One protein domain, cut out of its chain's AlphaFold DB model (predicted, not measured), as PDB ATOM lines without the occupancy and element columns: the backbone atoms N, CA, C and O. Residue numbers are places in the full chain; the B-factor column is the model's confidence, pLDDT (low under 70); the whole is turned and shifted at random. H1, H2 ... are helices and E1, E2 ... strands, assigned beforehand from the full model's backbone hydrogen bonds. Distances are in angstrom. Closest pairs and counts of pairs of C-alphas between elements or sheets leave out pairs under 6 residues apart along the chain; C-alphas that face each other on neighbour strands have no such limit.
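Overview. This is residues 22 to 146 of the 146 residues of the protein "Necrosis inducing-like protein npp1 type" of Moniliophthora roreri (strain MCA 2997) (UniProt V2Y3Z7). A twisted wall of four antiparallel strands, E3, E2, E1 and E6 in that order, has the hairpin E4 and E5 over part of one face, while two short helices, H1 and H2, sit off the sheet among long loops. The printed part has 125 residues, with E1, E2, E3, E4, E5, H1, H2 and E6 in that order along the chain. The class is mixed, helices and strands, though under half of the residues are in named elements. The whole is compact, with a radius of gyration of the C-alphas of 14.6 A and spans of 40 by 34 by 25 A.

Arrangement. Begin with E1, residues 22 to 31, and E2, residues 36 to 45, an antiparallel hairpin; look for N 27 and O 42 at 2.8 A, within hydrogen-bond range. E3, residues 48 to 53, makes a hairpin with E2, with N 43 and O 50 at 2.8 A; E1, E2 and E3 form a meander, each strand the antiparallel neighbour of the one before. Next come E4, residues 67 to 72, and E5, residues 77 to 82, a hairpin with N 68 and O 81 at 2.8 A. E5 and E2 have 8 pairs of C-alphas within 8 A, the closest those of Ala 45 and Ala 79 at 4.4 A. E2 and E4 are near each other, with 6 pairs of C-alphas within 10 A. H1, residues 100 to 107, and H2, residues 122 to 125, are close but not clearly touching; their closest C-alphas, of Asn 107 and Glu 122, are 6.3 A apart. Neither helix is on the four-stranded sheet. In H1 every O i to N i+4 pair is within hydrogen-bond range; H2 is too short for such a pair, and its 1 O i to N i+3 pair is not within range. E6, residues 138 to 145, is antiparallel to E1 at 165 degrees, with N 26 and O 140 at 2.9 A; E3 and E6 are the edge strands.

Along the chain. Find C-alpha 22 at (-6.131, -19.852, 9.560); from there E1 runs 30.1 A to C-alpha 31. E2 measures 25.4 A, E3 16.4 A, E4 14.5 A and E5 16.6 A. H1 begins at C-alpha 100, (-20.515, -2.633, 8.700), and measures 10.3 A; H2 measures 5.3 A. E6 covers 22.3 A and ends at C-alpha 145, (-12.234, -23.011, 7.723).

Size, cuts and confidence. The C-alphas farthest apart, of Thr 34 and Ser 110, are 41.6 A apart. The printed part has no cut. The links E3 to E4, E5 to H1, H1 to H2 and H2 to E6 are long. Mean pLDDT of the printed part is 77.4; look for values under 70 at residues 37 to 38, 115 to 117 and 124 to 146.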
ATOM      1  N   ASP A  22      -7.316 -20.323  10.262       81.69
ATOM      2  CA  ASP A  22      -6.131 -19.852   9.560       81.69
ATOM      3  C   ASP A  22      -6.458 -18.616   8.721       81.69
ATOM      4  O   ASP A  22      -7.510 -18.539   8.074       81.69
ATOM      5  N   TRP A  23      -5.555 -17.646   8.776       85.50
ATOM      6  CA  TRP A  23      -5.673 -16.350   8.127       85.50
ATOM      7  C   TRP A  23      -4.333 -16.040   7.474       85.50
ATOM      8  O   TRP A  23      -3.353 -15.709   8.147       85.50
ATOM      9  N   GLU A  24      -4.328 -16.097   6.147       84.31
ATOM     10  CA  GLU A  24      -3.179 -15.754   5.316       84.31
ATOM     11  C   GLU A  24      -3.496 -14.504   4.503       84.31
ATOM     12  O   GLU A  24      -4.608 -14.346   3.998       84.31
ATOM     13  N   GLY A  25      -2.523 -13.607   4.376       84.12
ATOM     14  CA  GLY A  25      -2.625 -12.354   3.650       84.12
ATOM     15  C   GLY A  25      -1.490 -12.186   2.651       84.12
ATOM     16  O   GLY A  25      -0.337 -12.468   2.960       84.12
ATOM     17  N   ALA A  26      -1.794 -11.648   1.476       85.94
ATOM     18  CA  ALA A  26      -0.794 -11.152   0.538       85.94
ATOM     19  C   ALA A  26      -1.007  -9.661   0.274       85.94
ATOM     20  O   ALA A  26      -2.144  -9.198   0.204       85.94
ATOM     21  N   VAL A  27       0.086  -8.925   0.105       83.94
ATOM     22  CA  VAL A  27       0.108  -7.535  -0.351       83.94
ATOM     23  C   VAL A  27       0.746  -7.494  -1.720       83.94
ATOM     24  O   VAL A  27       1.925  -7.821  -1.861       83.94
ATOM     25  N   VAL A  28      -0.018  -7.049  -2.710       82.56
ATOM     26  CA  VAL A  28       0.511  -6.714  -4.032       82.56
ATOM     27  C   VAL A  28       0.773  -5.216  -4.073       82.56
ATOM     28  O   VAL A  28      -0.104  -4.417  -3.751       82.56
ATOM     29  N   SER A  29       1.995  -4.848  -4.438       77.19
ATOM     30  CA  SER A  29       2.422  -3.467  -4.620       77.19
ATOM     31  C   SER A  29       2.344  -3.071  -6.093       77.19
ATOM     32  O   SER A  29       2.658  -3.865  -6.984       77.19
ATOM     33  N   PHE A  30       1.939  -1.829  -6.338       74.81
ATOM     34  CA  PHE A  30       1.731  -1.266  -7.667       74.81
ATOM     35  C   PHE A  30       2.402   0.100  -7.786       74.81
ATOM     36  O   PHE A  30       2.063   0.998  -7.015       74.81
ATOM     37  N   ASP A  31       3.308   0.276  -8.751       74.69
ATOM     38  CA  ASP A  31       3.950   1.573  -8.997       74.69
ATOM     39  C   ASP A  31       3.033   2.472  -9.840       74.69
ATOM     40  O   ASP A  31       2.888   2.302 -11.054       74.69
ATOM     41  N   LEU A  32       2.450   3.483  -9.186       71.19
ATOM     42  CA  LEU A  32       1.581   4.489  -9.809       71.19
ATOM     43  C   LEU A  32       2.264   5.281 -10.930       71.19
ATOM     44  O   LEU A  32       1.591   5.755 -11.842       71.19
ATOM     45  N   ARG A  33       3.590   5.448 -10.886       78.06
ATOM     46  CA  ARG A  33       4.330   6.227 -11.890       78.06
ATOM     47  C   ARG A  33       4.497   5.459 -13.195       78.06
ATOM     48  O   ARG A  33       4.523   6.072 -14.260       78.06
ATOM     49  N   THR A  34       4.655   4.143 -13.111       78.75
ATOM     50  CA  THR A  34       4.858   3.265 -14.272       78.75
ATOM     51  C   THR A  34       3.584   2.529 -14.677       78.75
ATOM     52  O   THR A  34       3.560   1.895 -15.729       78.75
ATOM     53  N   ASN A  35       2.518   2.645 -13.877       72.12
ATOM     54  CA  ASN A  35       1.277   1.889 -14.015       72.12
ATOM     55  C   ASN A  35       1.536   0.368 -14.065       72.12
ATOM     56  O   ASN A  35       0.835  -0.373 -14.758       72.12
ATOM     57  N   HIS A  36       2.583  -0.083 -13.365       71.69
ATOM     58  CA  HIS A  36       3.039  -1.466 -13.373       71.69
ATOM     59  C   HIS A  36       2.454  -2.227 -12.181       71.69
ATOM     60  O   HIS A  36       2.748  -1.942 -11.017       71.69
ATOM     61  N   VAL A  37       1.612  -3.212 -12.494       67.06
ATOM     62  CA  VAL A  37       1.091  -4.181 -11.526       67.06
ATOM     63  C   VAL A  37       2.187  -5.192 -11.223       67.06
ATOM     64  O   VAL A  37       2.802  -5.705 -12.149       67.06
ATOM     65  N   ASN A  38       2.391  -5.485  -9.932       69.81
ATOM     66  CA  ASN A  38       3.398  -6.418  -9.408       69.81
ATOM     67  C   ASN A  38       4.818  -5.841  -9.261       69.81
ATOM     68  O   ASN A  38       5.801  -6.540  -9.476       69.81
ATOM     69  N   ASP A  39       4.943  -4.588  -8.818       79.06
ATOM     70  CA  ASP A  39       6.242  -4.003  -8.424       79.06
ATOM     71  C   ASP A  39       6.841  -4.707  -7.179       79.06
ATOM     72  O   ASP A  39       8.047  -4.745  -6.932       79.06
ATOM     73  N   GLY A  40       5.986  -5.376  -6.407       83.00
ATOM     74  CA  GLY A  40       6.411  -6.310  -5.377       83.00
ATOM     75  C   GLY A  40       5.245  -7.082  -4.788       83.00
ATOM     76  O   GLY A  40       4.100  -6.628  -4.815       83.00
ATOM     77  N   VAL A  41       5.542  -8.243  -4.217       86.12
ATOM     78  CA  VAL A  41       4.593  -9.026  -3.427       86.12
ATOM     79  C   VAL A  41       5.163  -9.307  -2.054       86.12
ATOM     80  O   VAL A  41       6.341  -9.612  -1.896       86.12
ATOM     81  N   THR A  42       4.316  -9.188  -1.040       86.88
ATOM     82  CA  THR A  42       4.631  -9.586   0.328       86.88
ATOM     83  C   THR A  42       3.600 -10.611   0.783       86.88
ATOM     84  O   THR A  42       2.407 -10.345   0.696       86.88
ATOM     85  N   ALA A  43       4.040 -11.788   1.215       87.56
ATOM     86  CA  ALA A  43       3.187 -12.944   1.487       87.56
ATOM     87  C   ALA A  43       3.360 -13.395   2.946       87.56
ATOM     88  O   ALA A  43       4.488 -13.428   3.446       87.56
ATOM     89  N   SER A  44       2.269 -13.671   3.656       84.62
ATOM     90  CA  SER A  44       2.329 -14.064   5.063       84.62
ATOM     91  C   SER A  44       2.922 -15.458   5.262       84.62
ATOM     92  O   SER A  44       2.722 -16.382   4.474       84.62
ATOM     93  N   ALA A  45       3.680 -15.595   6.346       86.38
ATOM     94  CA  ALA A  45       4.221 -16.859   6.814       86.38
ATOM     95  C   ALA A  45       4.262 -16.843   8.344       86.38
ATOM     96  O   ALA A  45       5.192 -16.302   8.940       86.38
ATOM     97  N   TYR A  46       3.216 -17.384   8.977       81.81
ATOM     98  CA  TYR A  46       3.089 -17.524  10.432       81.81
ATOM     99  C   TYR A  46       3.475 -16.262  11.237       81.81
ATOM    100  O   TYR A  46       4.405 -16.260  12.040       81.81
ATOM    101  N   GLY A  47       2.778 -15.147  10.993       79.19
ATOM    102  CA  GLY A  47       3.008 -13.871  11.690       79.19
ATOM    103  C   GLY A  47       4.202 -13.069  11.161       79.19
ATOM    104  O   GLY A  47       4.400 -11.919  11.553       79.19
ATOM    105  N   HIS A  48       4.961 -13.642  10.228       84.12
ATOM    106  CA  HIS A  48       5.996 -12.967   9.457       84.12
ATOM    107  C   HIS A  48       5.545 -12.731   8.014       84.12
ATOM    108  O   HIS A  48       4.459 -13.133   7.596       84.12
ATOM    109  N   TRP A  49       6.411 -12.069   7.247       84.44
ATOM    110  CA  TRP A  49       6.148 -11.674   5.872       84.44
ATOM    111  C   TRP A  49       7.354 -11.967   4.980       84.44
ATOM    112  O   TRP A  49       8.438 -11.412   5.184       84.44
ATOM    113  N   ARG A  50       7.152 -12.812   3.972       89.88
ATOM    114  CA  ARG A  50       8.083 -13.048   2.864       89.88
ATOM    115  C   ARG A  50       7.949 -11.916   1.858       89.88
ATOM    116  O   ARG A  50       6.835 -11.475   1.601       89.88
ATOM    117  N   LYS A  51       9.058 -11.429   1.305       89.00
ATOM    118  CA  LYS A  51       9.076 -10.272   0.397       89.00
ATOM    119  C   LYS A  51       9.715 -10.657  -0.929       89.00
ATOM    120  O   LYS A  51      10.842 -11.142  -0.941       89.00
ATOM    121  N   TYR A  52       9.018 -10.363  -2.017       89.19
ATOM    122  CA  TYR A  52       9.415 -10.662  -3.389       89.19
ATOM    123  C   TYR A  52       9.387  -9.359  -4.193       89.19
ATOM    124  O   TYR A  52       8.305  -8.894  -4.554       89.19
ATOM    125  N   PRO A  53      10.539  -8.710  -4.425       88.12
ATOM    126  CA  PRO A  53      10.599  -7.555  -5.314       88.12
ATOM    127  C   PRO A  53      10.434  -8.005  -6.770       88.12
ATOM    128  O   PRO A  53      11.045  -8.997  -7.160       88.12
ATOM    129  N   ASN A  54       9.652  -7.264  -7.562       86.50
ATOM    130  CA  ASN A  54       9.478  -7.475  -9.007       86.50
ATOM    131  C   ASN A  54       9.235  -8.942  -9.434       86.50
ATOM    132  O   ASN A  54      10.006  -9.459 -10.246       86.50
ATOM    133  N   PRO A  55       8.222  -9.649  -8.892       87.81
ATOM    134  CA  PRO A  55       7.910 -11.000  -9.353       87.81
ATOM    135  C   PRO A  55       7.550 -10.998 -10.846       87.81
ATOM    136  O   PRO A  55       6.787 -10.148 -11.306       87.81
ATOM    137  N   ASP A  56       8.077 -11.967 -11.596       89.31
ATOM    138  CA  ASP A  56       7.907 -12.063 -13.045       89.31
ATOM    139  C   ASP A  56       7.855 -13.523 -13.544       89.31
ATOM    140  O   ASP A  56       7.732 -14.484 -12.776       89.31
ATOM    141  N   GLY A  57       7.888 -13.691 -14.869       92.88
ATOM    142  CA  GLY A  57       8.068 -14.986 -15.518       92.88
ATOM    143  C   GLY A  57       7.019 -16.025 -15.124       92.88
ATOM    144  O   GLY A  57       5.816 -15.793 -15.225       92.88
ATOM    145  N   ALA A  58       7.478 -17.202 -14.690       94.31
ATOM    146  CA  ALA A  58       6.597 -18.319 -14.349       94.31
ATOM    147  C   ALA A  58       5.687 -18.026 -13.145       94.31
ATOM    148  O   ALA A  58       4.652 -18.680 -13.000       94.31
ATOM    149  N   ASN A  59       6.039 -17.041 -12.317       92.62
ATOM    150  CA  ASN A  59       5.330 -16.701 -11.091       92.62
ATOM    151  C   ASN A  59       4.181 -15.705 -11.275       92.62
ATOM    152  O   ASN A  59       3.456 -15.419 -10.321       92.62
ATOM    153  N   VAL A  60       3.997 -15.188 -12.488       91.75
ATOM    154  CA  VAL A  60       2.958 -14.211 -12.810       91.75
ATOM    155  C   VAL A  60       2.157 -14.696 -14.015       91.75
ATOM    156  O   VAL A  60       2.711 -15.215 -14.980       91.75
ATOM    157  N   ASP A  61       0.836 -14.553 -13.952       90.62
ATOM    158  CA  ASP A  61      -0.074 -14.754 -15.080       90.62
ATOM    159  C   ASP A  61      -0.820 -13.447 -15.385       90.62
ATOM    160  O   ASP A  61      -1.728 -13.026 -14.657       90.62
ATOM    161  N   GLY A  62      -0.376 -12.751 -16.435       90.12
ATOM    162  CA  GLY A  62      -0.835 -11.403 -16.761       90.12
ATOM    163  C   GLY A  62      -0.545 -10.429 -15.617       90.12
ATOM    164  O   GLY A  62       0.600 -10.062 -15.380       90.12
ATOM    165  N   THR A  63      -1.590 -10.012 -14.900       87.12
ATOM    166  CA  THR A  63      -1.498  -9.125 -13.729       87.12
ATOM    167  C   THR A  63      -1.612  -9.860 -12.392       87.12
ATOM    168  O   THR A  63      -1.656  -9.206 -11.355       87.12
ATOM    169  N   HIS A  64      -1.670 -11.193 -12.380       88.62
ATOM    170  CA  HIS A  64      -1.879 -11.987 -11.167       88.62
ATOM    171  C   HIS A  64      -0.583 -12.670 -10.738       88.62
ATOM    172  O   HIS A  64      -0.056 -13.510 -11.466       88.62
ATOM    173  N   VAL A  65      -0.087 -12.357  -9.541       90.94
ATOM    174  CA  VAL A  65       0.980 -13.159  -8.927       90.94
ATOM    175  C   VAL A  65       0.401 -14.481  -8.444       90.94
ATOM    176  O   VAL A  65      -0.656 -14.519  -7.813       90.94
ATOM    177  N   LYS A  66       1.100 -15.573  -8.739       92.31
ATOM    178  CA  LYS A  66       0.713 -16.927  -8.356       92.31
ATOM    179  C   LYS A  66       1.231 -17.235  -6.959       92.31
ATOM    180  O   LYS A  66       2.435 -17.162  -6.701       92.31
ATOM    181  N   LEU A  67       0.316 -17.613  -6.074       91.94
ATOM    182  CA  LEU A  67       0.607 -17.954  -4.685       91.94
ATOM    183  C   LEU A  67       0.189 -19.393  -4.393       91.94
ATOM    184  O   LEU A  67      -0.869 -19.844  -4.830       91.94
ATOM    185  N   GLN A  68       1.012 -20.103  -3.629       93.94
ATOM    186  CA  GLN A  68       0.708 -21.428  -3.111       93.94
ATOM    187  C   GLN A  68       0.486 -21.345  -1.605       93.94
ATOM    188  O   GLN A  68       1.355 -20.875  -0.878       93.94
ATOM    189  N   TYR A  69      -0.646 -21.874  -1.151       89.56
ATOM    190  CA  TYR A  69      -0.900 -22.177   0.254       89.56
ATOM    191  C   TYR A  69      -0.463 -23.615   0.551       89.56
ATOM    192  O   TYR A  69      -0.909 -24.550  -0.123       89.56
ATOM    193  N   SER A  70       0.415 -23.815   1.532       87.44
ATOM    194  CA  SER A  70       0.870 -25.158   1.915       87.44
ATOM    195  C   SER A  70       1.273 -25.254   3.379       87.44
ATOM    196  O   SER A  70       1.679 -24.269   3.989       87.44
ATOM    197  N   ALA A  71       1.167 -26.463   3.937       88.62
ATOM    198  CA  ALA A  71       1.643 -26.754   5.280       88.62
ATOM    199  C   ALA A  71       3.173 -26.709   5.317       88.62
ATOM    200  O   ALA A  71       3.842 -27.352   4.503       88.62
ATOM    201  N   GLU A  72       3.721 -26.007   6.303       87.75
ATOM    202  CA  GLU A  72       5.153 -25.902   6.540       87.75
ATOM    203  C   GLU A  72       5.488 -26.402   7.951       87.75
ATOM    204  O   GLU A  72       5.418 -25.651   8.929       87.75
ATOM    205  N   PRO A  73       5.883 -27.684   8.089       82.94
ATOM    206  CA  PRO A  73       6.123 -28.297   9.395       82.94
ATOM    207  C   PRO A  73       7.170 -27.569  10.246       82.94
ATOM    208  O   PRO A  73       7.067 -27.562  11.466       82.94
ATOM    209  N   VAL A  74       8.156 -26.919   9.615       85.56
ATOM    210  CA  VAL A  74       9.227 -26.174  10.306       85.56
ATOM    211  C   VAL A  74       8.679 -24.997  11.121       85.56
ATOM    212  O   VAL A  74       9.247 -24.659  12.156       85.56
ATOM    213  N   ILE A  75       7.567 -24.401  10.687       81.81
ATOM    214  CA  ILE A  75       6.915 -23.269  11.361       81.81
ATOM    215  C   ILE A  75       5.591 -23.664  12.029       81.81
ATOM    216  O   ILE A  75       4.868 -22.793  12.501       81.81
ATOM    217  N   ASN A  76       5.268 -24.964  12.094       84.12
ATOM    218  CA  ASN A  76       4.040 -25.503  12.696       84.12
ATOM    219  C   ASN A  76       2.750 -24.791  12.232       84.12
ATOM    220  O   ASN A  76       1.816 -24.586  13.011       84.12
ATOM    221  N   SER A  77       2.702 -24.382  10.964       84.31
ATOM    222  CA  SER A  77       1.605 -23.598  10.393       84.31
ATOM    223  C   SER A  77       1.491 -23.859   8.895       84.31
ATOM    224  O   SER A  77       2.394 -24.444   8.292       84.31
ATOM    225  N   HIS A  78       0.401 -23.405   8.289       86.62
ATOM    226  CA  HIS A  78       0.447 -23.069   6.873       86.62
ATOM    227  C   HIS A  78       1.110 -21.702   6.686       86.62
ATOM    228  O   HIS A  78       1.352 -20.966   7.651       86.62
ATOM    229  N   ALA A  79       1.488 -21.446   5.441       88.25
ATOM    230  CA  ALA A  79       1.969 -20.169   4.954       88.25
ATOM    231  C   ALA A  79       1.667 -20.064   3.458       88.25
ATOM    232  O   ALA A  79       1.336 -21.062   2.796       88.25
ATOM    233  N   ILE A  80       1.827 -18.857   2.921       89.31
ATOM    234  CA  ILE A  80       1.790 -18.611   1.485       89.31
ATOM    235  C   ILE A  80       3.183 -18.279   0.936       89.31
ATOM    236  O   ILE A  80       3.994 -17.595   1.567       89.31
ATOM    237  N   ASP A  81       3.477 -18.793  -0.255       93.62
ATOM    238  CA  ASP A  81       4.724 -18.554  -0.994       93.62
ATOM    239  C   ASP A  81       4.417 -18.335  -2.482       93.62
ATOM    240  O   ASP A  81       3.333 -18.680  -2.961       93.62
ATOM    241  N   ILE A  82       5.359 -17.760  -3.223       93.25
ATOM    242  CA  ILE A  82       5.265 -17.621  -4.673       93.25
ATOM    243  C   ILE A  82       5.410 -18.995  -5.346       93.25
ATOM    244  O   ILE A  82       6.131 -19.870  -4.868       93.25
ATOM    245  N   THR A  83       4.717 -19.217  -6.461       95.19
ATOM    246  CA  THR A  83       4.727 -20.518  -7.152       95.19
ATOM    247  C   THR A  83       4.671 -20.357  -8.664       95.19
ATOM    248  O   THR A  83       4.322 -19.293  -9.163       95.19
ATOM    249  N   ASP A  84       5.042 -21.389  -9.413       95.12
ATOM    250  CA  ASP A  84       4.873 -21.460 -10.871       95.12
ATOM    251  C   ASP A  84       3.538 -22.108 -11.283       95.12
ATOM    252  O   ASP A  84       3.094 -21.983 -12.432       95.12
ATOM    253  N   LYS A  85       2.862 -22.757 -10.331       94.50
ATOM    254  CA  LYS A  85       1.595 -23.463 -10.523       94.50
ATOM    255  C   LYS A  85       0.434 -22.493 -10.707       94.50
ATOM    256  O   LYS A  85       0.325 -21.489 -10.009       94.50
ATOM    257  N   SER A  86      -0.476 -22.833 -11.615       92.62
ATOM    258  CA  SER A  86      -1.768 -22.151 -11.718       92.62
ATOM    259  C   SER A  86      -2.595 -22.358 -10.446       92.62
ATOM    260  O   SER A  86      -2.506 -23.407  -9.806       92.62
ATOM    261  N   GLY A  87      -3.413 -21.366 -10.111       89.12
ATOM    262  CA  GLY A  87      -4.329 -21.401  -8.975       89.12
ATOM    263  C   GLY A  87      -5.697 -20.832  -9.339       89.12
ATOM    264  O   GLY A  87      -5.974 -20.550 -10.506       89.12
ATOM    265  N   ASP A  88      -6.530 -20.652  -8.321       89.00
ATOM    266  CA  ASP A  88      -7.889 -20.142  -8.468       89.00
ATOM    267  C   ASP A  88      -7.970 -18.631  -8.204       89.00
ATOM    268  O   ASP A  88      -7.136 -18.053  -7.503       89.00
ATOM    269  N   LEU A  89      -9.036 -17.999  -8.706       86.19
ATOM    270  CA  LEU A  89      -9.427 -16.625  -8.367       86.19
ATOM    271  C   LEU A  89     -10.790 -16.632  -7.656       86.19
ATOM    272  O   LEU A  89     -11.829 -16.547  -8.316       86.19
ATOM    273  N   PRO A  90     -10.820 -16.755  -6.317       82.50
ATOM    274  CA  PRO A  90     -12.067 -16.728  -5.561       82.50
ATOM    275  C   PRO A  90     -12.764 -15.367  -5.628       82.50
ATOM    276  O   PRO A  90     -12.158 -14.345  -5.954       82.50
ATOM    277  N   THR A  91     -14.048 -15.342  -5.269       85.56
ATOM    278  CA  THR A  91     -14.832 -14.104  -5.201       85.56
ATOM    279  C   THR A  91     -14.152 -13.074  -4.300       85.56
ATOM    280  O   THR A  91     -13.991 -13.291  -3.099       85.56
ATOM    281  N   LEU A  92     -13.799 -11.924  -4.872       83.00
ATOM    282  CA  LEU A  92     -13.158 -10.841  -4.137       83.00
ATOM    283  C   LEU A  92     -14.192 -10.012  -3.364       83.00
ATOM    284  O   LEU A  92     -14.945  -9.230  -3.949       83.00
ATOM    285  N   ALA A  93     -14.177 -10.131  -2.037       81.38
ATOM    286  CA  ALA A  93     -14.937  -9.273  -1.138       81.38
ATOM    287  C   ALA A  93     -14.038  -8.148  -0.596       81.38
ATOM    288  O   ALA A  93     -13.253  -8.341   0.330       81.38
ATOM    289  N   GLN A  94     -14.125  -6.965  -1.205       80.62
ATOM    290  CA  GLN A  94     -13.323  -5.804  -0.803       80.62
ATOM    291  C   GLN A  94     -13.815  -5.241   0.532       80.62
ATOM    292  O   GLN A  94     -15.026  -5.125   0.726       80.62
ATOM    293  N   TRP A  95     -12.895  -4.827   1.412       81.00
ATOM    294  CA  TRP A  95     -13.225  -4.344   2.760       81.00
ATOM    295  C   TRP A  95     -14.341  -3.298   2.764       81.00
ATOM    296  O   TRP A  95     -15.341  -3.471   3.456       81.00
ATOM    297  N   ASP A  96     -14.223  -2.266   1.929       83.12
ATOM    298  CA  ASP A  96     -15.187  -1.161   1.870       83.12
ATOM    299  C   ASP A  96     -16.556  -1.581   1.305       83.12
ATOM    300  O   ASP A  96     -17.542  -0.863   1.453       83.12
ATOM    301  N   ARG A  97     -16.639  -2.767   0.687       83.75
ATOM    302  CA  ARG A  97     -17.870  -3.353   0.131       83.75
ATOM    303  C   ARG A  97     -18.498  -4.430   1.018       83.75
ATOM    304  O   ARG A  97     -19.610  -4.856   0.722       83.75
ATOM    305  N   LEU A  98     -17.830  -4.866   2.088       84.00
ATOM    306  CA  LEU A  98     -18.349  -5.881   3.018       84.00
ATOM    307  C   LEU A  98     -19.567  -5.394   3.819       84.00
ATOM    308  O   LEU A  98     -20.420  -6.193   4.203       84.00
ATOM    309  N   GLY A  99     -19.646  -4.085   4.074       87.38
ATOM    310  CA  GLY A  99     -20.638  -3.490   4.966       87.38
ATOM    311  C   GLY A  99     -20.281  -3.639   6.450       87.38
ATOM    312  O   GLY A  99     -19.514  -4.515   6.854       87.38
ATOM    313  N   GLY A 100     -20.861  -2.765   7.278       92.38
ATOM    314  CA  GLY A 100     -20.515  -2.633   8.700       92.38
ATOM    315  C   GLY A 100     -20.569  -3.936   9.513       92.38
ATOM    316  O   GLY A 100     -19.606  -4.219  10.222       92.38
ATOM    317  N   PRO A 101     -21.620  -4.772   9.402       94.06
ATOM    318  CA  PRO A 101     -21.702  -6.012  10.178       94.06
ATOM    319  C   PRO A 101     -20.571  -7.006   9.883       94.06
ATOM    320  O   PRO A 101     -20.007  -7.596  10.801       94.06
ATOM    321  N   ALA A 102     -20.203  -7.175   8.610       88.31
ATOM    322  CA  ALA A 102     -19.125  -8.081   8.223       88.31
ATOM    323  C   ALA A 102     -17.752  -7.539   8.655       88.31
ATOM    324  O   ALA A 102     -16.933  -8.296   9.175       88.31
ATOM    325  N   GLN A 103     -17.525  -6.228   8.527       88.31
ATOM    326  CA  GLN A 103     -16.315  -5.576   9.042       88.31
ATOM    327  C   GLN A 103     -16.183  -5.749  10.564       88.31
ATOM    328  O   GLN A 103     -15.121  -6.131  11.050       88.31
ATOM    329  N   GLN A 104     -17.269  -5.550  11.319       90.81
ATOM    330  CA  GLN A 104     -17.302  -5.762  12.772       90.81
ATOM    331  C   GLN A 104     -16.993  -7.213  13.152       90.81
ATOM    332  O   GLN A 104     -16.236  -7.454  14.091       90.81
ATOM    333  N   ALA A 105     -17.540  -8.180  12.410       89.88
ATOM    334  CA  ALA A 105     -17.266  -9.593  12.642       89.88
ATOM    335  C   ALA A 105     -15.788  -9.948  12.398       89.88
ATOM    336  O   ALA A 105     -15.221 -10.709  13.181       89.88
ATOM    337  N   ILE A 106     -15.160  -9.378  11.363       86.88
ATOM    338  CA  ILE A 106     -13.727  -9.567  11.077       86.88
ATOM    339  C   ILE A 106     -12.851  -8.891  12.132       86.88
ATOM    340  O   ILE A 106     -11.877  -9.487  12.592       86.88
ATOM    341  N   ASN A 107     -13.224  -7.685  12.560       87.50
ATOM    342  CA  ASN A 107     -12.494  -6.912  13.561       87.50
ATOM    343  C   ASN A 107     -12.526  -7.527  14.967       87.50
ATOM    344  O   ASN A 107     -11.724  -7.116  15.802       87.50
ATOM    345  N   ASN A 108     -13.419  -8.479  15.255       88.94
ATOM    346  CA  ASN A 108     -13.463  -9.131  16.558       88.94
ATOM    347  C   ASN A 108     -12.455 -10.302  16.634       88.94
ATOM    348  O   ASN A 108     -12.738 -11.379  16.102       88.94
ATOM    349  N   PRO A 109     -11.307 -10.153  17.331       82.38
ATOM    350  CA  PRO A 109     -10.280 -11.192  17.391       82.38
ATOM    351  C   PRO A 109     -10.737 -12.454  18.129       82.38
ATOM    352  O   PRO A 109     -10.193 -13.529  17.889       82.38
ATOM    353  N   SER A 110     -11.761 -12.369  18.991       87.50
ATOM    354  CA  SER A 110     -12.256 -13.544  19.719       87.50
ATOM    355  C   SER A 110     -12.879 -14.603  18.805       87.50
ATOM    356  O   SER A 110     -13.027 -15.750  19.221       87.50
ATOM    357  N   HIS A 111     -13.210 -14.247  17.560       85.50
ATOM    358  CA  HIS A 111     -13.709 -15.184  16.556       85.50
ATOM    359  C   HIS A 111     -12.613 -16.080  15.959       85.50
ATOM    360  O   HIS A 111     -12.942 -17.086  15.337       85.50
ATOM    361  N   TRP A 112     -11.331 -15.735  16.131       82.38
ATOM    362  CA  TRP A 112     -10.229 -16.338  15.368       82.38
ATOM    363  C   TRP A 112      -9.280 -17.213  16.198       82.38
ATOM    364  O   TRP A 112      -8.414 -17.877  15.629       82.38
ATOM    365  N   GLY A 113      -9.463 -17.288  17.520       81.88
ATOM    366  CA  GLY A 113      -8.633 -18.121  18.399       81.88
ATOM    367  C   GLY A 113      -7.136 -17.821  18.247       81.88
ATOM    368  O   GLY A 113      -6.743 -16.662  18.191       81.88
ATOM    369  N   ASP A 114      -6.313 -18.868  18.137       72.81
ATOM    370  CA  ASP A 114      -4.848 -18.747  18.011       72.81
ATOM    371  C   ASP A 114      -4.363 -18.457  16.579       72.81
ATOM    372  O   ASP A 114      -3.168 -18.570  16.291       72.81
ATOM    373  N   SER A 115      -5.265 -18.158  15.640       67.44
ATOM    374  CA  SER A 115      -4.888 -17.806  14.270       67.44
ATOM    375  C   SER A 115      -3.973 -16.578  14.248       67.44
ATOM    376  O   SER A 115      -4.034 -15.718  15.128       67.44
ATOM    377  N   THR A 116      -3.120 -16.467  13.229       60.91
ATOM    378  CA  THR A 116      -2.480 -15.189  12.908       60.91
ATOM    379  C   THR A 116      -3.588 -14.200  12.575       60.91
ATOM    380  O   THR A 116      -4.176 -14.293  11.510       60.91
ATOM    381  N   ASN A 117      -3.938 -13.324  13.523       67.31
ATOM    382  CA  ASN A 117      -5.075 -12.401  13.444       67.31
ATOM    383  C   ASN A 117      -5.318 -11.854  12.028       67.31
ATOM    384  O   ASN A 117      -4.369 -11.471  11.343       67.31
ATOM    385  N   ALA A 118      -6.594 -11.772  11.628       70.31
ATOM    386  CA  ALA A 118      -7.016 -11.324  10.303       70.31
ATOM    387  C   ALA A 118      -6.239 -10.073   9.852       70.31
ATOM    388  O   ALA A 118      -6.427  -8.984  10.394       70.31
ATOM    389  N   SER A 119      -5.369 -10.221   8.847       72.94
ATOM    390  CA  SER A 119      -4.422  -9.171   8.423       72.94
ATOM    391  C   SER A 119      -5.097  -7.901   7.885       72.94
ATOM    392  O   SER A 119      -4.485  -6.832   7.846       72.94
ATOM    393  N   ILE A 120      -6.376  -8.001   7.514       75.19
ATOM    394  CA  ILE A 120      -7.223  -6.885   7.078       75.19
ATOM    395  C   ILE A 120      -8.022  -6.222   8.202       75.19
ATOM    396  O   ILE A 120      -8.580  -5.149   7.960       75.19
ATOM    397  N   ALA A 121      -8.078  -6.820   9.399       78.38
ATOM    398  CA  ALA A 121      -8.722  -6.208  10.557       78.38
ATOM    399  C   ALA A 121      -8.009  -4.905  10.927       78.38
ATOM    400  O   ALA A 121      -6.789  -4.790  10.813       78.38
ATOM    401  N   GLU A 122      -8.759  -3.922  11.415       75.44
ATOM    402  CA  GLU A 122      -8.240  -2.581  11.709       75.44
ATOM    403  C   GLU A 122      -7.047  -2.597  12.672       75.44
ATOM    404  O   GLU A 122      -6.087  -1.852  12.481       75.44
ATOM    405  N   SER A 123      -7.068  -3.501  13.653       72.06
ATOM    406  CA  SER A 123      -5.990  -3.687  14.629       72.06
ATOM    407  C   SER A 123      -4.680  -4.216  14.030       72.06
ATOM    408  O   SER A 123      -3.639  -4.091  14.668       72.06
ATOM    409  N   HIS A 124      -4.712  -4.787  12.822       67.62
ATOM    410  CA  HIS A 124      -3.568  -5.455  12.187       67.62
ATOM    411  C   HIS A 124      -3.208  -4.878  10.811       67.62
ATOM    412  O   HIS A 124      -2.065  -5.015  10.378       67.62
ATOM    413  N   ARG A 125      -4.119  -4.139  10.164       62.91
ATOM    414  CA  ARG A 125      -3.920  -3.544   8.833       62.91
ATOM    415  C   ARG A 125      -2.681  -2.642   8.753       62.91
ATOM    416  O   ARG A 125      -2.029  -2.614   7.716       62.91
ATOM    417  N   GLN A 126      -2.343  -1.921   9.825       55.28
ATOM    418  CA  GLN A 126      -1.158  -1.048   9.868       55.28
ATOM    419  C   GLN A 126       0.164  -1.810  10.081       55.28
ATOM    420  O   GLN A 126       1.228  -1.273   9.782       55.28
ATOM    421  N   ALA A 127       0.110  -3.040  10.602       54.53
ATOM    422  CA  ALA A 127       1.283  -3.888  10.828       54.53
ATOM    423  C   ALA A 127       1.678  -4.698   9.579       54.53
ATOM    424  O   ALA A 127       2.779  -5.248   9.511       54.53
ATOM    425  N   THR A 128       0.794  -4.754   8.583       59.31
ATOM    426  CA  THR A 128       1.059  -5.335   7.269       59.31
ATOM    427  C   THR A 128       2.107  -4.483   6.530       59.31
ATOM    428  O   THR A 128       1.872  -3.292   6.313       59.31
ATOM    429  N   PRO A 129       3.271  -5.042   6.136       59.75
ATOM    430  CA  PRO A 129       4.335  -4.276   5.503       59.75
ATOM    431  C   PRO A 129       3.860  -3.657   4.192       59.75
ATOM    432  O   PRO A 129       3.466  -4.360   3.264       59.75
ATOM    433  N   VAL A 130       3.950  -2.334   4.105       54.88
ATOM    434  CA  VAL A 130       3.774  -1.611   2.848       54.88
ATOM    435  C   VAL A 130       5.085  -1.719   2.068       54.88
ATOM    436  O   VAL A 130       6.156  -1.421   2.609       54.88
ATOM    437  N   GLY A 131       5.022  -2.153   0.806       44.31
ATOM    438  CA  GLY A 131       6.099  -1.874  -0.147       44.31
ATOM    439  C   GLY A 131       6.306  -0.354  -0.240       44.31
ATOM    440  O   GLY A 131       5.408   0.402   0.107       44.31
ATOM    441  N   GLY A 132       7.500   0.100  -0.628       38.62
ATOM    442  CA  GLY A 132       7.956   1.497  -0.547       38.62
ATOM    443  C   GLY A 132       7.023   2.612  -1.073       38.62
ATOM    444  O   GLY A 132       5.940   2.406  -1.593       38.62
ATOM    445  N   LYS A 133       7.453   3.863  -0.883       33.69
ATOM    446  CA  LYS A 133       6.646   5.081  -1.093       33.69
ATOM    447  C   LYS A 133       5.934   5.119  -2.461       33.69
ATOM    448  O   LYS A 133       6.606   5.141  -3.484       33.69
ATOM    449  N   GLY A 134       4.604   5.254  -2.446       34.88
ATOM    450  CA  GLY A 134       3.779   5.480  -3.645       34.88
ATOM    451  C   GLY A 134       2.947   4.285  -4.122       34.88
ATOM    452  O   GLY A 134       2.436   4.336  -5.234       34.88
ATOM    453  N   LEU A 135       2.812   3.234  -3.308       42.16
ATOM    454  CA  LEU A 135       2.104   2.001  -3.660       42.16
ATOM    455  C   LEU A 135       0.730   1.960  -2.959       42.16
ATOM    456  O   LEU A 135       0.651   2.159  -1.744       42.16
ATOM    457  N   GLU A 136      -0.350   1.709  -3.706       40.69
ATOM    458  CA  GLU A 136      -1.661   1.377  -3.123       40.69
ATOM    459  C   GLU A 136      -1.733  -0.118  -2.770       40.69
ATOM    460  O   GLU A 136      -1.172  -0.969  -3.460       40.69
ATOM    461  N   LEU A 137      -2.402  -0.425  -1.657       41.88
ATOM    462  CA  LEU A 137      -2.462  -1.749  -1.039       41.88
ATOM    463  C   LEU A 137      -3.693  -2.518  -1.533       41.88
ATOM    464  O   LEU A 137      -4.821  -2.189  -1.167       41.88
ATOM    465  N   LEU A 138      -3.478  -3.605  -2.270       43.22
ATOM    466  CA  LEU A 138      -4.473  -4.668  -2.395       43.22
ATOM    467  C   LEU A 138      -4.050  -5.810  -1.474       43.22
ATOM    468  O   LEU A 138      -3.124  -6.562  -1.776       43.22
ATOM    469  N   SER A 139      -4.701  -5.881  -0.309       44.97
ATOM    470  CA  SER A 139      -4.561  -7.011   0.602       44.97
ATOM    471  C   SER A 139      -5.591  -8.072   0.232       44.97
ATOM    472  O   SER A 139      -6.795  -7.811   0.265       44.97
ATOM    473  N   PHE A 140      -5.116  -9.255  -0.145       46.75
ATOM    474  CA  PHE A 140      -5.952 -10.432  -0.355       46.75
ATOM    475  C   PHE A 140      -5.822 -11.308   0.872       46.75
ATOM    476  O   PHE A 140      -4.706 -11.669   1.238       46.75
ATOM    477  N   THR A 141      -6.942 -11.633   1.508       49.84
ATOM    478  CA  THR A 141      -6.938 -12.489   2.688       49.84
ATOM    479  C   THR A 141      -7.888 -13.653   2.480       49.84
ATOM    480  O   THR A 141      -9.057 -13.448   2.149       49.84
ATOM    481  N   TYR A 142      -7.387 -14.870   2.673       45.44
ATOM    482  CA  TYR A 142      -8.194 -16.084   2.629       45.44
ATOM    483  C   TYR A 142      -8.462 -16.553   4.060       45.44
ATOM    484  O   TYR A 142      -7.534 -16.670   4.858       45.44
ATOM    485  N   LEU A 143      -9.734 -16.817   4.371       43.06
ATOM    486  CA  LEU A 143     -10.131 -17.563   5.561       43.06
ATOM    487  C   LEU A 143     -10.277 -19.029   5.157       43.06
ATOM    488  O   LEU A 143     -11.191 -19.370   4.401       43.06
ATOM    489  N   VAL A 144      -9.402 -19.894   5.665       41.09
ATOM    490  CA  VAL A 144      -9.580 -21.344   5.536       41.09
ATOM    491  C   VAL A 144     -10.271 -21.838   6.805       41.09
ATOM    492  O   VAL A 144      -9.718 -21.767   7.900       41.09
ATOM    493  N   LEU A 145     -11.515 -22.304   6.663       32.19
ATOM    494  CA  LEU A 145     -12.234 -23.011   7.723       32.19
ATOM    495  C   LEU A 145     -11.875 -24.500   7.614       32.19
ATOM    496  O   LEU A 145     -12.334 -25.158   6.682       32.19
ATOM    497  N   SER A 146     -11.032 -25.012   8.518       35.69
ATOM    498  CA  SER A 146     -10.738 -26.451   8.642       35.69
ATOM    499  C   SER A 146     -11.659 -27.142   9.641       35.69
ATOM    500  O   SER A 146     -11.829 -26.573  10.748       35.69
TER     501      SER A 146